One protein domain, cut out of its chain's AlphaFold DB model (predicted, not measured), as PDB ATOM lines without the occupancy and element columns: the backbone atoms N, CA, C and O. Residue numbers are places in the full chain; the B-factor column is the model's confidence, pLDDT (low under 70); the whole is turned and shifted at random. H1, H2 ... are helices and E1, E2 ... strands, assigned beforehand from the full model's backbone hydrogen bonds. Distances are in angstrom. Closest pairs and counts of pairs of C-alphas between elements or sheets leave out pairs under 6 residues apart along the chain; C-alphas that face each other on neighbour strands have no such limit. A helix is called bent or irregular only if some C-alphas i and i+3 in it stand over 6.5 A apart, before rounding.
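Overview. This is residues 129 to 168 of the 181 residues of an uncharacterized protein of Exophiala dermatitidis (strain ATCC 34100 / CBS 525.76 / NIH/UT8656) (UniProt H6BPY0). A small hairpin of two strands, E1 and E2, stands at one end of a loose chain, and a single helix, H1, follows E2 directly and leads away from it to a loop that folds back on itself, where residues 158 to 159 pair with residues 151 to 152. The hairpin's tip, residues 132 to 137, sticks out, and the last residues, 163 to 168, stick out as a free tail. The printed part has 40 residues with one named helix and two named strands, in the order E1, E2, H1, and the sheet has the order E1 - E2, antiparallel. The class is mixed, helices and strands, with 17 residues in named elements, under half of those printed. The whole is loose, with a radius of gyration of the C-alphas of 12.3 A, and the C-alphas span 31 by 28 by 17 A along their three main axes.

Along the chain. The printed part begins with E1, a strand of residues 129 to 132, which is 10.4 A long from first to last C-alpha. Its first C-alpha, that of Ala 129, is at (142.573, 188.063, 163.650). Residues 133 to 136 come next, and then E2, a strand of residues 137 to 140, is 10.0 A long. H1, a helix of residues 141 to 149, follows E2 with no residue between them and is 12.5 A long. The C-alpha of Arg 149, where H1 ends, is at (152.577, 194.691, 152.374). Residues 150 to 168, a stretch of 19 residues, hold no named element. In this stretch the C-alpha of Ala 154 is at (153.082, 211.015, 154.214), and the C-alpha of Asp 168, the last printed residue, is at (167.194, 184.038, 161.767).

Arrangement. E1 and E2 form a hairpin and are antiparallel neighbours, with 171 degrees between their N-to-C directions. Their C-alphas 131 and 138 face each other at 4.6 A, and C-alphas 129 and 140 face each other at 5.2 A. Across the pair, N 139 and O 130 are within hydrogen-bond range at 2.9 A, and N 132 and O 137 at 3.0 A. The link from E1 to E2 is tight, with 4 residues. The link from E2 to H1 is tight, with 0 residues. The closest C-alphas of E1 and H1 are those of Ala 129 and Arg 141, 5.3 A apart, and the two elements have 2 pairs of C-alphas within 8 A. Their centres are 12.4 A apart. In H1 every O i to N i+4 pair is within hydrogen-bond range, and H1 is neither bent nor irregular. After H1, residues 151 to 152 form a short antiparallel pairing with residues 158 to 159.

Size, cuts and confidence. The two C-alphas farthest apart are those of Pro 133 and Arg 155, at 31.8 A. The first and last printed C-alphas, those of Ala 129 and Asp 168, are 25.0 A apart. The printed residues run from 129 to 168 without a gap, and the printed part has no cut. The links from E1 to E2 and from E2 to H1 are both tight, and neither is long. Residues 132 to 137 and residues 163 to 168 stand free, with no C-alpha 8 or more residues apart along the chain within 10 A. The C-alphas of residues 150 to 168 lie 5 to 20 A from the mean of the C-alphas. The mean pLDDT of the printed part is 78.3. The model's confidence is low, under 70, at 7 residues, namely residue 133 and residues 163 to 168.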
ATOM      1  N   ALA A 129     141.487 189.034 163.749       78.12
ATOM      2  CA  ALA A 129     142.573 188.063 163.650       78.12
ATOM      3  C   ALA A 129     143.580 188.219 164.795       78.12
ATOM      4  O   ALA A 129     144.238 187.253 165.176       78.12
ATOM      5  N   PHE A 130     143.703 189.431 165.341       79.12
ATOM      6  CA  PHE A 130     144.573 189.725 166.469       79.12
ATOM      7  C   PHE A 130     143.934 190.790 167.362       79.12
ATOM      8  O   PHE A 130     143.469 191.819 166.872       79.12
ATOM      9  N   SER A 131     143.927 190.547 168.670       81.19
ATOM     10  CA  SER A 131     143.514 191.514 169.682       81.19
ATOM     11  C   SER A 131     144.668 191.758 170.645       81.19
ATOM     12  O   SER A 131     145.253 190.826 171.197       81.19
ATOM     13  N   ALA A 132     145.020 193.026 170.834       75.81
ATOM     14  CA  ALA A 132     146.002 193.436 171.825       75.81
ATOM     15  C   ALA A 132     145.258 193.789 173.129       75.81
ATOM     16  O   ALA A 132     144.593 194.828 173.182       75.81
ATOM     17  N   PRO A 133     145.328 192.951 174.185       69.75
ATOM     18  CA  PRO A 133     144.527 193.143 175.399       69.75
ATOM     19  C   PRO A 133     144.912 194.411 176.173       69.75
ATOM     20  O   PRO A 133     144.096 194.966 176.898       69.75
ATOM     21  N   ASN A 134     146.146 194.884 176.009       71.94
ATOM     22  CA  ASN A 134     146.670 196.071 176.679       71.94
ATOM     23  C   ASN A 134     146.246 197.391 176.017       71.94
ATOM     24  O   ASN A 134     146.169 198.404 176.703       71.94
ATOM     25  N   SER A 135     145.984 197.395 174.709       80.81
ATOM     26  CA  SER A 135     145.650 198.609 173.954       80.81
ATOM     27  C   SER A 135     144.209 198.639 173.450       80.81
ATOM     28  O   SER A 135     143.816 199.603 172.795       80.81
ATOM     29  N   ASN A 136     143.431 197.584 173.722       81.25
ATOM     30  CA  ASN A 136     142.075 197.393 173.201       81.25
ATOM     31  C   ASN A 136     141.998 197.624 171.679       81.25
ATOM     32  O   ASN A 136     141.036 198.182 171.154       81.25
ATOM     33  N   THR A 137     143.074 197.268 170.976       82.38
ATOM     34  CA  THR A 137     143.178 197.424 169.528       82.38
ATOM     35  C   THR A 137     142.938 196.072 168.889       82.38
ATOM     36  O   THR A 137     143.561 195.076 169.269       82.38
ATOM     37  N   PHE A 138     142.036 196.047 167.917       86.75
ATOM     38  CA  PHE A 138     141.685 194.848 167.179       86.75
ATOM     39  C   PHE A 138     142.094 195.039 165.733       86.75
ATOM     40  O   PHE A 138     141.763 196.056 165.132       86.75
ATOM     41  N   TYR A 139     142.803 194.055 165.196       81.25
ATOM     42  CA  TYR A 139     143.207 194.045 163.803       81.25
ATOM     43  C   TYR A 139     142.458 192.930 163.091       81.25
ATOM     44  O   TYR A 139     142.485 191.754 163.486       81.25
ATOM     45  N   THR A 140     141.759 193.311 162.034       89.75
ATOM     46  CA  THR A 140     141.169 192.379 161.081       89.75
ATOM     47  C   THR A 140     142.266 191.740 160.232       89.75
ATOM     48  O   THR A 140     143.387 192.244 160.125       89.75
ATOM     49  N   ARG A 141     141.957 190.600 159.605       78.25
ATOM     50  CA  ARG A 141     142.927 189.923 158.731       78.25
ATOM     51  C   ARG A 141     143.372 190.810 157.563       78.25
ATOM     52  O   ARG A 141     144.552 190.826 157.243       78.25
ATOM     53  N   ALA A 142     142.433 191.558 156.984       83.62
ATOM     54  CA  ALA A 142     142.701 192.483 155.890       83.62
ATOM     55  C   ALA A 142     143.690 193.579 156.306       83.62
ATOM     56  O   ALA A 142     144.664 193.818 155.599       83.62
ATOM     57  N   GLU A 143     143.502 194.172 157.490       83.00
ATOM     58  CA  GLU A 143     144.442 195.165 158.017       83.00
ATOM     59  C   GLU A 143     145.833 194.558 158.216       83.00
ATOM     60  O   GLU A 143     146.819 195.135 157.778       83.00
ATOM     61  N   LEU A 144     145.959 193.367 158.804       82.06
ATOM     62  CA  LEU A 144     147.280 192.748 158.973       82.06
ATOM     63  C   LEU A 144     147.990 192.493 157.634       82.06
ATOM     64  O   LEU A 144     149.201 192.701 157.545       82.06
ATOM     65  N   ASP A 145     147.256 192.086 156.597       82.31
ATOM     66  CA  ASP A 145     147.816 191.868 155.259       82.31
ATOM     67  C   ASP A 145     148.252 193.188 154.593       82.31
ATOM     68  O   ASP A 145     149.290 193.232 153.926       82.31
ATOM     69  N   GLU A 146     147.524 194.287 154.810       81.31
ATOM     70  CA  GLU A 146     147.950 195.627 154.381       81.31
ATOM     71  C   GLU A 146     149.241 196.060 155.081       81.31
ATOM     72  O   GLU A 146     150.168 196.563 154.444       81.31
ATOM     73  N   TRP A 147     149.347 195.809 156.384       77.75
ATOM     74  CA  TRP A 147     150.542 196.149 157.154       77.75
ATOM     75  C   TRP A 147     151.735 195.265 156.769       77.75
ATOM     76  O   TRP A 147     152.871 195.748 156.731       77.75
ATOM     77  N   ALA A 148     151.489 194.000 156.414       77.50
ATOM     78  CA  ALA A 148     152.502 193.084 155.899       77.50
ATOM     79  C   ALA A 148     153.024 193.499 154.512       77.50
ATOM     80  O   ALA A 148     154.207 193.310 154.219       77.50
ATOM     81  N   ARG A 149     152.176 194.106 153.671       83.69
ATOM     82  CA  ARG A 149     152.577 194.691 152.374       83.69
ATOM     83  C   ARG A 149     153.378 195.987 152.509       83.69
ATOM     84  O   ARG A 149     154.014 196.399 151.541       83.69
ATOM     85  N   GLY A 150     153.395 196.579 153.700       83.50
ATOM     86  CA  GLY A 150     154.050 197.845 153.994       83.50
ATOM     87  C   GLY A 150     153.104 199.031 153.810       83.50
ATOM     88  O   GLY A 150     152.304 199.082 152.878       83.50
ATOM     89  N   LYS A 151     153.196 200.003 154.719       83.88
ATOM     90  CA  LYS A 151     152.345 201.197 154.738       83.88
ATOM     91  C   LYS A 151     153.092 202.385 154.146       83.88
ATOM     92  O   LYS A 151     154.208 202.681 154.567       83.88
ATOM     93  N   VAL A 152     152.465 203.087 153.206       84.94
ATOM     94  CA  VAL A 152     153.010 204.326 152.637       84.94
ATOM     95  C   VAL A 152     152.889 205.453 153.669       84.94
ATOM     96  O   VAL A 152     151.813 205.673 154.230       84.94
ATOM     97  N   ASN A 153     153.986 206.149 153.961       85.50
ATOM     98  CA  ASN A 153     153.989 207.306 154.858       85.50
ATOM     99  C   ASN A 153     153.560 208.595 154.114       85.50
ATOM    100  O   ASN A 153     153.386 208.605 152.899       85.50
ATOM    101  N   ALA A 154     153.438 209.723 154.824       90.44
ATOM    102  CA  ALA A 154     153.082 211.015 154.214       90.44
ATOM    103  C   ALA A 154     154.109 211.539 153.182       90.44
ATOM    104  O   ALA A 154     153.819 212.481 152.451       90.44
ATOM    105  N   ARG A 155     155.309 210.947 153.133       88.44
ATOM    106  CA  ARG A 155     156.373 211.268 152.173       88.44
ATOM    107  C   ARG A 155     156.329 210.399 150.913       88.44
ATOM    108  O   ARG A 155     157.071 210.678 149.980       88.44
ATOM    109  N   GLY A 156     155.466 209.383 150.873       93.25
ATOM    110  CA  GLY A 156     155.392 208.425 149.773       93.25
ATOM    111  C   GLY A 156     156.311 207.206 149.922       93.25
ATOM    112  O   GLY A 156     156.317 206.359 149.032       93.25
ATOM    113  N   ASP A 157     157.046 207.067 151.030       90.62
ATOM    114  CA  ASP A 157     157.901 205.896 151.263       90.62
ATOM    115  C   ASP A 157     157.085 204.726 151.820       90.62
ATOM    116  O   ASP A 157     156.259 204.909 152.720       90.62
ATOM    117  N   VAL A 158     157.363 203.507 151.349       87.00
ATOM    118  CA  VAL A 158     156.760 202.275 151.879       87.00
ATOM    119  C   VAL A 158     157.543 201.809 153.104       87.00
ATOM    120  O   VAL A 158     158.705 201.411 153.006       87.00
ATOM    121  N   VAL A 159     156.900 201.831 154.271       81.06
ATOM    122  CA  VAL A 159     157.466 201.335 155.527       81.06
ATOM    123  C   VAL A 159     156.961 199.920 155.776       81.06
ATOM    124  O   VAL A 159     155.767 199.696 155.978       81.06
ATOM    125  N   TYR A 160     157.881 198.961 155.794       77.94
ATOM    126  CA  TYR A 160     157.584 197.577 156.144       77.94
ATOM    127  C   TYR A 160     157.723 197.382 157.647       77.94
ATOM    128  O   TYR A 160     158.748 197.737 158.236       77.94
ATOM    129  N   PHE A 161     156.724 196.761 158.271       70.94
ATOM    130  CA  PHE A 161     156.886 196.280 159.634       70.94
ATOM    131  C   PHE A 161     157.764 195.027 159.594       70.94
ATOM    132  O   PHE A 161     157.286 193.919 159.361       70.94
ATOM    133  N   LYS A 162     159.076 195.208 159.764       70.25
ATOM    134  CA  LYS A 162     160.021 194.105 159.947       70.25
ATOM    135  C   LYS A 162     160.074 193.795 161.446       70.25
ATOM    136  O   LYS A 162     160.695 194.567 162.178       70.25
ATOM    137  N   PRO A 163     159.418 192.730 161.943       63.22
ATOM    138  CA  PRO A 163     159.523 192.368 163.349       63.22
ATOM    139  C   PRO A 163     160.995 192.092 163.678       63.22
ATOM    140  O   PRO A 163     161.565 191.102 163.231       63.22
ATOM    141  N   ALA A 164     161.626 192.975 164.455       59.31
ATOM    142  CA  ALA A 164     163.041 192.876 164.828       59.31
ATOM    143  C   ALA A 164     163.352 191.668 165.743       59.31
ATOM    144  O   ALA A 164     164.492 191.466 166.149       59.31
ATOM    145  N   PHE A 165     162.343 190.866 166.088       54.78
ATOM    146  CA  PHE A 165     162.417 189.818 167.108       54.78
ATOM    147  C   PHE A 165     162.955 188.481 166.595       54.78
ATOM    148  O   PHE A 165     163.129 187.560 167.387       54.78
ATOM    149  N   VAL A 166     163.229 188.354 165.298       55.41
ATOM    150  CA  VAL A 166     163.824 187.139 164.745       55.41
ATOM    151  C   VAL A 166     165.043 187.560 163.941       55.41
ATOM    152  O   VAL A 166     164.986 187.774 162.736       55.41
ATOM    153  N   SER A 167     166.182 187.690 164.627       58.06
ATOM    154  CA  SER A 167     167.406 187.207 163.981       58.06
ATOM    155  C   SER A 167     167.097 185.780 163.526       58.06
ATOM    156  O   SER A 167     166.497 185.049 164.316       58.06
ATOM    157  N   ASP A 168     167.464 185.391 162.301       66.12
ATOM    158  CA  ASP A 168     167.194 184.038 161.767       66.12
ATOM    159  C   ASP A 168     167.591 182.925 162.757       66.12
ATOM    160  O   ASP A 168     167.040 181.827 162.744       66.12
TER     161      ASP A 168